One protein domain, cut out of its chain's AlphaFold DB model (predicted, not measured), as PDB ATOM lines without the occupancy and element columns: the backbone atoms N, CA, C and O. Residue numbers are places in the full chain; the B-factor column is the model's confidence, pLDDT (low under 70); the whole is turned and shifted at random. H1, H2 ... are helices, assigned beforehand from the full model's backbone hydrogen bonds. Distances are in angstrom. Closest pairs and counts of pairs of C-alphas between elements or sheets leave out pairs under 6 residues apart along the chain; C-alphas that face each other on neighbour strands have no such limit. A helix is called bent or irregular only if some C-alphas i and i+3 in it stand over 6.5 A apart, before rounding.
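Overview. This is residues 6 to 89 of the 101 residues of an uncharacterized protein of bacterium 0.1xD8-71 (UniProt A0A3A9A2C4). An open, loose frame of three helices is built on one very long helix, H3: H1 crosses H3 with its residues 7 to 14, H2 turns off from the far end of H1 at nearly a right angle, and H3 then folds back past H2 with a gap between the two. H3 makes the long axis, and its end, residues 79 to 87, sticks out with Met 88 and Gly 89. The printed part has 84 residues with three named helices, in the order H1, H2, H3, and no named strand; the class is all helix. It is only just extended, close to loose, with a radius of gyration of the C-alphas of 17.9 A, and it spans 62 by 27 by 18 A.

Arrangement. Begin with H1, residues 6 to 23, and look near residue 13 for a kink of 30 degrees. H1 is neither bent nor irregular, but only just: C-alphas 15 and 18 are 6.4 A apart. Go on over a tight link to H2, residues 26 to 42. H1 and H2 are close but not clearly touching; their closest C-alphas, those of Leu 22 and Tyr 28, are 6.4 A apart. Their lines stand about perpendicular, at 82 degrees. H3, residues 49 to 87, comes next, and H2 and H3 are apart. Look now at residues 70 to 75 of H3, which alone touch H1, and there only its residues 7 to 14. The closest C-alphas of H1 and H3, those of Thr 10 and Gln 75, are 6.3 A apart. H1 and H3 run opposite ways at a steep tilt of 69 degrees, only just short of about perpendicular. In H2 and H3 every O i to N i+4 pair is within hydrogen-bond range, and in H1 12 of 14 are.

Along the chain. Find C-alpha 6 at (200.321, 167.054, 111.774); from there H1 runs 24.5 A to C-alpha 23. H2 starts at C-alpha 26, at (203.557, 138.329, 120.310), and reaches C-alpha 42 after 24.2 A. H3, the longest helix with 39 residues, runs 56.8 A from C-alpha 49 to C-alpha 87 at (220.795, 166.620, 109.314).

Size, cuts and confidence. The two C-alphas farthest apart, those of Ile 46 and Gly 89, are 62.5 A from each other, while those of Phe 6 and Gly 89 are 21.8 A apart. The printed part has no cut. The link from H1 to H2 has 2 residues and is tight, and the link from H2 to H3 has 6 residues and is short. The mean pLDDT of the printed part is 91.5, that of H1 is 85, and no printed residue is under 70.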
ATOM      1  N   PHE A   6     199.417 168.014 111.152       88.62
ATOM      2  CA  PHE A   6     200.321 167.054 111.774       88.62
ATOM      3  C   PHE A   6     199.627 166.263 112.889       88.62
ATOM      4  O   PHE A   6     199.731 165.037 112.925       88.62
ATOM      5  N   ASP A   7     198.881 166.941 113.764       88.31
ATOM      6  CA  ASP A   7     198.145 166.285 114.848       88.31
ATOM      7  C   ASP A   7     197.081 165.333 114.301       88.31
ATOM      8  O   ASP A   7     196.979 164.203 114.764       88.31
ATOM      9  N   VAL A   8     196.342 165.752 113.268       88.88
ATOM     10  CA  VAL A   8     195.302 164.923 112.637       88.88
ATOM     11  C   VAL A   8     195.895 163.662 112.004       88.88
ATOM     12  O   VAL A   8     195.398 162.560 112.238       88.88
ATOM     13  N   ILE A   9     196.974 163.798 111.224       88.25
ATOM     14  CA  ILE A   9     197.604 162.659 110.538       88.25
ATOM     15  C   ILE A   9     198.205 161.677 111.548       88.25
ATOM     16  O   ILE A   9     198.027 160.468 111.413       88.25
ATOM     17  N   THR A  10     198.903 162.181 112.568       89.50
ATOM     18  CA  THR A  10     199.549 161.325 113.575       89.50
ATOM     19  C   THR A  10     198.540 160.628 114.486       89.50
ATOM     20  O   THR A  10     198.746 159.467 114.835       89.50
ATOM     21  N   GLU A  11     197.421 161.278 114.817       87.19
ATOM     22  CA  GLU A  11     196.317 160.666 115.565       87.19
ATOM     23  C   GLU A  11     195.607 159.566 114.763       87.19
ATOM     24  O   GLU A  11     195.303 158.507 115.308       87.19
ATOM     25  N   TYR A  12     195.391 159.760 113.460       87.25
ATOM     26  CA  TYR A  12     194.850 158.701 112.605       87.25
ATOM     27  C   TYR A  12     195.823 157.518 112.482       87.25
ATOM     28  O   TYR A  12     195.444 156.362 112.672       87.25
ATOM     29  N   ALA A  13     197.101 157.802 112.215       85.31
ATOM     30  CA  ALA A  13     198.111 156.773 112.003       85.31
ATOM     31  C   ALA A  13     198.324 155.887 113.241       85.31
ATOM     32  O   ALA A  13     198.492 154.673 113.099       85.31
ATOM     33  N   ILE A  14     198.281 156.458 114.450       85.38
ATOM     34  CA  ILE A  14     198.433 155.660 115.668       85.38
ATOM     35  C   ILE A  14     197.226 154.752 115.931       85.38
ATOM     36  O   ILE A  14     197.402 153.584 116.278       85.38
ATOM     37  N   ASN A  15     196.010 155.254 115.710       80.38
ATOM     38  CA  ASN A  15     194.791 154.503 116.003       80.38
ATOM     39  C   ASN A  15     194.547 153.362 115.003       80.38
ATOM     40  O   ASN A  15     194.098 152.291 115.402       80.38
ATOM     41  N   GLU A  16     194.900 153.554 113.729       79.62
ATOM     42  CA  GLU A  16     194.637 152.568 112.672       79.62
ATOM     43  C   GLU A  16     195.873 151.714 112.338       79.62
ATOM     44  O   GLU A  16     195.850 150.479 112.401       79.62
ATOM     45  N   SER A  17     196.994 152.356 111.996       77.50
ATOM     46  CA  SER A  17     198.171 151.667 111.445       77.50
ATOM     47  C   SER A  17     199.053 151.048 112.529       77.50
ATOM     48  O   SER A  17     199.441 149.876 112.434       77.50
ATOM     49  N   VAL A  18     199.352 151.811 113.585       79.94
ATOM     50  CA  VAL A  18     200.178 151.309 114.694       79.94
ATOM     51  C   VAL A  18     199.431 150.215 115.446       79.94
ATOM     52  O   VAL A  18     200.019 149.171 115.711       79.94
ATOM     53  N   ASN A  19     198.134 150.394 115.703       77.94
ATOM     54  CA  ASN A  19     197.315 149.378 116.359       77.94
ATOM     55  C   ASN A  19     197.320 148.041 115.592       77.94
ATOM     56  O   ASN A  19     197.623 146.997 116.166       77.94
ATOM     57  N   THR A  20     197.120 148.072 114.269       82.81
ATOM     58  CA  THR A  20     197.214 146.868 113.418       82.81
ATOM     59  C   THR A  20     198.592 146.204 113.516       82.81
ATOM     60  O   THR A  20     198.704 144.979 113.589       82.81
ATOM     61  N   THR A  21     199.658 147.007 113.566       86.44
ATOM     62  CA  THR A  21     201.027 146.500 113.721       86.44
ATOM     63  C   THR A  21     201.226 145.834 115.083       86.44
ATOM     64  O   THR A  21     201.781 144.736 115.144       86.44
ATOM     65  N   LEU A  22     200.759 146.459 116.168       87.31
ATOM     66  CA  LEU A  22     200.878 145.942 117.535       87.31
ATOM     67  C   LEU A  22     200.127 144.623 117.719       87.31
ATOM     68  O   LEU A  22     200.679 143.696 118.306       87.31
ATOM     69  N   LEU A  23     198.930 144.486 117.142       84.56
ATOM     70  CA  LEU A  23     198.137 143.251 117.210       84.56
ATOM     71  C   LEU A  23     198.850 142.032 116.604       84.56
ATOM     72  O   LEU A  23     198.533 140.896 116.951       84.56
ATOM     73  N   SER A  24     199.831 142.239 115.724       86.88
ATOM     74  CA  SER A  24     200.656 141.153 115.178       86.88
ATOM     75  C   SER A  24     201.815 140.730 116.093       86.88
ATOM     76  O   SER A  24     202.382 139.656 115.892       86.88
ATOM     77  N   LYS A  25     202.180 141.542 117.096       93.88
ATOM     78  CA  LYS A  25     203.347 141.319 117.960       93.88
ATOM     79  C   LYS A  25     203.009 140.390 119.118       93.88
ATOM     80  O   LYS A  25     202.095 140.652 119.895       93.88
ATOM     81  N   GLU A  26     203.799 139.334 119.273       94.31
ATOM     82  CA  GLU A  26     203.557 138.329 120.310       94.31
ATOM     83  C   GLU A  26     203.728 138.893 121.725       94.31
ATOM     84  O   GLU A  26     202.910 138.624 122.595       94.31
ATOM     85  N   GLU A  27     204.719 139.760 121.938       94.25
ATOM     86  CA  GLU A  27     204.931 140.455 123.218       94.25
ATOM     87  C   GLU A  27     203.700 141.276 123.638       94.25
ATOM     88  O   GLU A  27     203.294 141.252 124.800       94.25
ATOM     89  N   TYR A  28     203.059 141.953 122.678       91.94
ATOM     90  CA  TYR A  28     201.839 142.719 122.923       91.94
ATOM     91  C   TYR A  28     200.676 141.799 123.312       91.94
ATOM     92  O   TYR A  28     200.000 142.034 124.315       91.94
ATOM     93  N   LYS A  29     200.490 140.693 122.578       93.25
ATOM     94  CA  LYS A  29     199.468 139.684 122.900       93.25
ATOM     95  C   LYS A  29     199.684 139.048 124.269       93.25
ATOM     96  O   LYS A  29     198.720 138.837 124.992       93.25
ATOM     97  N   GLN A  30     200.927 138.758 124.653       95.94
ATOM     98  CA  GLN A  30     201.242 138.184 125.965       95.94
ATOM     99  C   GLN A  30     200.820 139.109 127.109       95.94
ATOM    100  O   GLN A  30     200.252 138.647 128.101       95.94
ATOM    101  N   ILE A  31     201.057 140.416 126.965       94.75
ATOM    102  CA  ILE A  31     200.603 141.410 127.941       94.75
ATOM    103  C   ILE A  31     199.071 141.471 127.966       94.75
ATOM    104  O   ILE A  31     198.499 141.446 129.054       94.75
ATOM    105  N   GLN A  32     198.405 141.476 126.805       92.69
ATOM    106  CA  GLN A  32     196.940 141.480 126.739       92.69
ATOM    107  C   GLN A  32     196.334 140.240 127.413       92.69
ATOM    108  O   GLN A  32     195.479 140.370 128.282       92.69
ATOM    109  N   ASN A  33     196.857 139.048 127.121       95.25
ATOM    110  CA  ASN A  33     196.415 137.802 127.750       95.25
ATOM    111  C   ASN A  33     196.582 137.841 129.278       95.25
ATOM    112  O   ASN A  33     195.750 137.316 130.018       95.25
ATOM    113  N   LYS A  34     197.655 138.472 129.771       96.69
ATOM    114  CA  LYS A  34     197.868 138.666 131.210       96.69
ATOM    115  C   LYS A  34     196.833 139.618 131.812       96.69
ATOM    116  O   LYS A  34     196.341 139.338 132.904       96.69
ATOM    117  N   ILE A  35     196.502 140.713 131.125       94.25
ATOM    118  CA  ILE A  35     195.440 141.644 131.542       94.25
ATOM    119  C   ILE A  35     194.100 140.907 131.614       94.25
ATOM    120  O   ILE A  35     193.418 140.995 132.636       94.25
ATOM    121  N   ASP A  36     193.759 140.127 130.591       95.00
ATOM    122  CA  ASP A  36     192.502 139.378 130.531       95.00
ATOM    123  C   ASP A  36     192.423 138.338 131.661       95.00
ATOM    124  O   ASP A  36     191.409 138.239 132.355       95.00
ATOM    125  N   SER A  37     193.522 137.617 131.923       96.75
ATOM    126  CA  SER A  37     193.613 136.655 133.029       96.75
ATOM    127  C   SER A  37     193.411 137.321 134.392       96.75
ATOM    128  O   SER A  37     192.630 136.830 135.205       96.75
ATOM    129  N   LEU A  38     194.093 138.442 134.650       94.94
ATOM    130  CA  LEU A  38     193.971 139.178 135.913       94.94
ATOM    131  C   LEU A  38     192.575 139.782 136.089       94.94
ATOM    132  O   LEU A  38     192.047 139.791 137.199       94.94
ATOM    133  N   THR A  39     191.958 140.244 135.003       91.38
ATOM    134  CA  THR A  39     190.584 140.766 135.019       91.38
ATOM    135  C   THR A  39     189.595 139.654 135.372       91.38
ATOM    136  O   THR A  39     188.770 139.820 136.268       91.38
ATOM    137  N   GLY A  40     189.748 138.470 134.772       92.56
ATOM    138  CA  GLY A  40     188.932 137.304 135.119       92.56
ATOM    139  C   GLY A  40     189.154 136.792 136.550       92.56
ATOM    140  O   GLY A  40     188.245 136.217 137.148       92.56
ATOM    141  N   GLU A  41     190.341 136.985 137.132       93.81
ATOM    142  CA  GLU A  41     190.570 136.740 138.562       93.81
ATOM    143  C   GLU A  41     189.887 137.789 139.442       93.81
ATOM    144  O   GLU A  41     189.266 137.419 140.441       93.81
ATOM    145  N   LEU A  42     189.943 139.068 139.059       90.19
ATOM    146  CA  LEU A  42     189.292 140.167 139.771       90.19
ATOM    147  C   LEU A  42     187.772 139.959 139.881       90.19
ATOM    148  O   LEU A  42     187.193 140.192 140.943       90.19
ATOM    149  N   ASP A  43     187.138 139.446 138.825       87.88
ATOM    150  CA  ASP A  43     185.696 139.173 138.785       87.88
ATOM    151  C   ASP A  43     185.237 138.100 139.784       87.88
ATOM    152  O   ASP A  43     184.066 138.065 140.169       87.88
ATOM    153  N   LYS A  44     186.152 137.244 140.260       93.75
ATOM    154  CA  LYS A  44     185.851 136.221 141.276       93.75
ATOM    155  C   LYS A  44     185.707 136.814 142.679       93.75
ATOM    156  O   LYS A  44     185.165 136.150 143.564       93.75
ATOM    157  N   PHE A  45     186.180 138.040 142.909       92.56
ATOM    158  CA  PHE A  45     186.080 138.695 144.210       92.56
ATOM    159  C   PHE A  45     184.723 139.386 144.397       92.56
ATOM    160  O   PHE A  45     184.238 140.141 143.549       92.56
ATOM    161  N   ILE A  46     184.124 139.204 145.576       92.38
ATOM    162  CA  ILE A  46     182.946 139.974 145.993       92.38
ATOM    163  C   ILE A  46     183.431 141.314 146.552       92.38
ATOM    164  O   ILE A  46     183.718 141.449 147.739       92.38
ATOM    165  N   LEU A  47     183.555 142.303 145.669       92.56
ATOM    166  CA  LEU A  47     183.951 143.664 146.033       92.56
ATOM    167  C   LEU A  47     182.723 144.556 146.287       92.56
ATOM    168  O   LEU A  47     181.741 144.454 145.537       92.56
ATOM    169  N   PRO A  48     182.784 145.478 147.267       95.62
ATOM    170  CA  PRO A  48     181.802 146.550 147.408       95.62
ATOM    171  C   PRO A  48     181.659 147.354 146.111       95.62
ATOM    172  O   PRO A  48     182.632 147.546 145.376       95.62
ATOM    173  N   LYS A  49     180.450 147.852 145.836       93.44
ATOM    174  CA  LYS A  49     180.142 148.575 144.591       93.44
ATOM    175  C   LYS A  49     181.053 149.788 144.400       93.44
ATOM    176  O   LYS A  49     181.551 150.020 143.304       93.44
ATOM    177  N   GLU A  50     181.290 150.535 145.470       96.62
ATOM    178  CA  GLU A  50     182.114 151.741 145.485       96.62
ATOM    179  C   GLU A  50     183.558 151.421 145.095       96.62
ATOM    180  O   GLU A  50     184.167 152.151 144.314       96.62
ATOM    181  N   LEU A  51     184.080 150.291 145.578       95.50
ATOM    182  CA  LEU A  51     185.428 149.840 145.256       95.50
ATOM    183  C   LEU A  51     185.537 149.390 143.794       95.50
ATOM    184  O   LEU A  51     186.513 149.739 143.138       95.50
ATOM    185  N   LYS A  52     184.524 148.695 143.255       91.38
ATOM    186  CA  LYS A  52     184.486 148.338 141.823       91.38
ATOM    187  C   LYS A  52     184.538 149.578 140.933       91.38
ATOM    188  O   LYS A  52     185.364 149.645 140.033       91.38
ATOM    189  N   VAL A  53     183.706 150.580 141.231       94.69
ATOM    190  CA  VAL A  53     183.680 151.851 140.485       94.69
ATOM    191  C   VAL A  53     185.013 152.591 140.604       94.69
ATOM    192  O   VAL A  53     185.486 153.172 139.630       94.69
ATOM    193  N   PHE A  54     185.635 152.587 141.784       96.88
ATOM    194  CA  PHE A  54     186.936 153.221 141.972       96.88
ATOM    195  C   PHE A  54     188.039 152.536 141.150       96.88
ATOM    196  O   PHE A  54     188.805 153.225 140.478       96.88
ATOM    197  N   ILE A  55     188.095 151.201 141.170       94.56
ATOM    198  CA  ILE A  55     189.068 150.416 140.398       94.56
ATOM    199  C   ILE A  55     188.874 150.640 138.895       94.56
ATOM    200  O   ILE A  55     189.847 150.915 138.198       94.56
ATOM    201  N   ASP A  56     187.635 150.588 138.409       92.00
ATOM    202  CA  ASP A  56     187.305 150.811 136.998       92.00
ATOM    203  C   ASP A  56     187.760 152.198 136.509       92.00
ATOM    204  O   ASP A  56     188.440 152.325 135.488       92.00
ATOM    205  N   ARG A  57     187.491 153.244 137.301       97.12
ATOM    206  CA  ARG A  57     187.965 154.606 137.013       97.12
ATOM    207  C   ARG A  57     189.487 154.697 137.010       97.12
ATOM    208  O   ARG A  57     190.045 155.353 136.136       97.12
ATOM    209  N   LEU A  58     190.155 154.049 137.964       97.06
ATOM    210  CA  LEU A  58     191.614 154.044 138.044       97.06
ATOM    211  C   LEU A  58     192.240 153.376 136.812       97.06
ATOM    212  O   LEU A  58     193.151 153.942 136.211       97.06
ATOM    213  N   ILE A  59     191.742 152.199 136.421       94.75
ATOM    214  CA  ILE A  59     192.207 151.472 135.231       94.75
ATOM    215  C   ILE A  59     191.957 152.307 133.973       94.75
ATOM    216  O   ILE A  59     192.871 152.476 133.168       94.75
ATOM    217  N   SER A  60     190.766 152.897 133.842       95.50
ATOM    218  CA  SER A  60     190.426 153.781 132.723       95.50
ATOM    219  C   SER A  60     191.401 154.956 132.607       95.50
ATOM    220  O   SER A  60     191.920 155.216 131.526       95.50
ATOM    221  N   SER A  61     191.751 155.608 133.721       97.75
ATOM    222  CA  SER A  61     192.749 156.687 133.719       97.75
ATOM    223  C   SER A  61     194.145 156.215 133.293       97.75
ATOM    224  O   SER A  61     194.846 156.941 132.588       97.75
ATOM    225  N   TYR A  62     194.565 155.001 133.667       95.94
ATOM    226  CA  TYR A  62     195.829 154.435 133.179       95.94
ATOM    227  C   TYR A  62     195.792 154.121 131.678       95.94
ATOM    228  O   TYR A  62     196.788 154.361 130.993       95.94
ATOM    229  N   ILE A  63     194.663 153.630 131.160       93.31
ATOM    230  CA  ILE A  63     194.468 153.377 129.724       93.31
ATOM    231  C   ILE A  63     194.525 154.693 128.942       93.31
ATOM    232  O   ILE A  63     195.266 154.790 127.964       93.31
ATOM    233  N   GLU A  64     193.815 155.727 129.399       94.94
ATOM    234  CA  GLU A  64     193.855 157.069 128.804       94.94
ATOM    235  C   GLU A  64     195.278 157.643 128.799       94.94
ATOM    236  O   GLU A  64     195.739 158.163 127.779       94.94
ATOM    237  N   ASN A  65     196.009 157.497 129.909       95.81
ATOM    238  CA  ASN A  65     197.403 157.920 130.001       95.81
ATOM    239  C   ASN A  65     198.308 157.142 129.030       95.81
ATOM    240  O   ASN A  65     199.162 157.741 128.380       95.81
ATOM    241  N   GLY A  66     198.112 155.827 128.895       92.50
ATOM    242  CA  GLY A  66     198.845 154.992 127.940       92.50
ATOM    243  C   GLY A  66     198.586 155.395 126.486       92.50
ATOM    244  O   GLY A  66     199.531 155.548 125.711       92.50
ATOM    245  N   ALA A  67     197.325 155.652 126.129       89.62
ATOM    246  CA  ALA A  67     196.948 156.140 124.804       89.62
ATOM    247  C   ALA A  67     197.570 157.515 124.504       89.62
ATOM    248  O   ALA A  67     198.129 157.734 123.424       89.62
ATOM    249  N   LEU A  68     197.544 158.432 125.480       91.94
ATOM    250  CA  LEU A  68     198.193 159.736 125.364       91.94
ATOM    251  C   LEU A  68     199.711 159.599 125.193       91.94
ATOM    252  O   LEU A  68     200.278 160.228 124.299       91.94
ATOM    253  N   TYR A  69     200.357 158.770 126.015       93.50
ATOM    254  CA  TYR A  69     201.791 158.502 125.934       93.50
ATOM    255  C   TYR A  69     202.180 157.955 124.559       93.50
ATOM    256  O   TYR A  69     203.122 158.456 123.940       93.50
ATOM    257  N   GLY A  70     201.427 156.973 124.049       90.81
ATOM    258  CA  GLY A  70     201.632 156.416 122.716       90.81
ATOM    259  C   GLY A  70     201.559 157.496 121.637       90.81
ATOM    260  O   GLY A  70     202.477 157.612 120.823       90.81
ATOM    261  N   ARG A  71     200.517 158.339 121.670       90.50
ATOM    262  CA  ARG A  71     200.333 159.430 120.700       90.50
ATOM    263  C   ARG A  71     201.490 160.423 120.732       90.50
ATOM    264  O   ARG A  71     202.049 160.732 119.683       90.50
ATOM    265  N   LEU A  72     201.869 160.897 121.919       92.75
ATOM    266  CA  LEU A  72     202.960 161.862 122.077       92.75
ATOM    267  C   LEU A  72     204.307 161.276 121.641       92.75
ATOM    268  O   LEU A  72     205.078 161.955 120.967       92.75
ATOM    269  N   THR A  73     204.572 160.007 121.960       93.62
ATOM    270  CA  THR A  73     205.813 159.325 121.565       93.62
ATOM    271  C   THR A  73     205.887 159.141 120.050       93.62
ATOM    272  O   THR A  73     206.926 159.399 119.452       93.62
ATOM    273  N   TYR A  74     204.779 158.761 119.405       92.44
ATOM    274  CA  TYR A  74     204.715 158.645 117.946       92.44
ATOM    275  C   TYR A  74     204.945 159.997 117.259       92.44
ATOM    276  O   TYR A  74     205.745 160.100 116.329       92.44
ATOM    277  N   GLN A  75     204.299 161.057 117.757       92.12
ATOM    278  CA  GLN A  75     204.509 162.422 117.275       92.12
ATOM    279  C   GLN A  75     205.960 162.879 117.440       92.12
ATOM    280  O   GLN A  75     206.527 163.464 116.515       92.12
ATOM    281  N   GLN A  76     206.573 162.610 118.593       93.44
ATOM    282  CA  GLN A  76     207.971 162.947 118.824       93.44
ATOM    283  C   GLN A  76     208.890 162.163 117.880       93.44
ATOM    284  O   GLN A  76     209.714 162.779 117.213       93.44
ATOM    285  N   GLY A  77     208.668 160.858 117.704       93.56
ATOM    286  CA  GLY A  77     209.425 160.038 116.756       93.56
ATOM    287  C   GLY A  77     209.342 160.553 115.315       93.56
ATOM    288  O   GLY A  77     210.345 160.575 114.607       93.56
ATOM    289  N   PHE A  78     208.182 161.060 114.882       91.06
ATOM    290  CA  PHE A  78     208.051 161.730 113.581       91.06
ATOM    291  C   PHE A  78     208.928 162.982 113.466       91.06
ATOM    292  O   PHE A  78     209.554 163.206 112.428       91.06
ATOM    293  N   ARG A  79     208.982 163.801 114.522       90.50
ATOM    294  CA  ARG A  79     209.820 165.011 114.565       90.50
ATOM    295  C   ARG A  79     211.306 164.666 114.599       90.50
ATOM    296  O   ARG A  79     212.090 165.329 113.920       90.50
ATOM    297  N   ASP A  80     211.676 163.622 115.329       94.00
ATOM    298  CA  ASP A  80     213.048 163.124 115.401       94.00
ATOM    299  C   ASP A  80     213.496 162.601 114.029       94.00
ATOM    300  O   ASP A  80     214.559 162.982 113.544       94.00
ATOM    301  N   CYS A  81     212.644 161.838 113.333       93.06
ATOM    302  CA  CYS A  81     212.889 161.405 111.954       93.06
ATOM    303  C   CYS A  81     213.056 162.589 110.992       93.06
ATOM    304  O   CYS A  81     213.983 162.595 110.185       93.06
ATOM    305  N   ALA A  82     212.188 163.604 111.067       90.88
ATOM    306  CA  ALA A  82     212.324 164.799 110.235       90.88
ATOM    307  C   ALA A  82     213.642 165.542 110.516       90.88
ATOM    308  O   ALA A  82     214.314 165.976 109.585       90.88
ATOM    309  N   THR A  83     214.035 165.640 111.789       91.25
ATOM    310  CA  THR A  83     215.313 166.240 112.197       91.25
ATOM    311  C   THR A  83     216.490 165.449 111.628       91.25
ATOM    312  O   THR A  83     217.341 166.037 110.967       91.25
ATOM    313  N   LEU A  84     216.488 164.119 111.776       93.25
ATOM    314  CA  LEU A  84     217.518 163.232 111.233       93.25
ATOM    315  C   LEU A  84     217.659 163.378 109.710       93.25
ATOM    316  O   LEU A  84     218.762 163.553 109.201       93.25
ATOM    317  N   LEU A  85     216.547 163.343 108.967       92.31
ATOM    318  CA  LEU A  85     216.563 163.532 107.512       92.31
ATOM    319  C   LEU A  85     217.108 164.912 107.116       92.31
ATOM    320  O   LEU A  85     217.777 165.043 106.089       92.31
ATOM    321  N   GLY A  86     216.815 165.934 107.919       89.88
ATOM    322  CA  GLY A  86     217.338 167.281 107.745       89.88
ATOM    323  C   GLY A  86     218.849 167.367 107.968       89.88
ATOM    324  O   GLY A  86     219.564 167.940 107.147       89.88
ATOM    325  N   GLU A  87     219.357 166.729 109.024       91.12
ATOM    326  CA  GLU A  87     220.795 166.620 109.314       91.12
ATOM    327  C   GLU A  87     221.554 165.832 108.241       91.12
ATOM    328  O   GLU A  87     222.670 166.197 107.873       91.12
ATOM    329  N   MET A  88     220.930 164.798 107.674       93.31
ATOM    330  CA  MET A  88     221.471 164.045 106.538       93.31
ATOM    331  C   MET A  88     221.430 164.826 105.213       93.31
ATOM    332  O   MET A  88     221.911 164.330 104.194       93.31
ATOM    333  N   GLY A  89     220.831 166.021 105.190       90.56
ATOM    334  CA  GLY A  89     220.668 166.829 103.981       90.56
ATOM    335  C   GLY A  89     219.668 166.254 102.972       90.56
ATOM    336  O   GLY A  89     219.658 166.679 101.817       90.56
TER     337      GLY A  89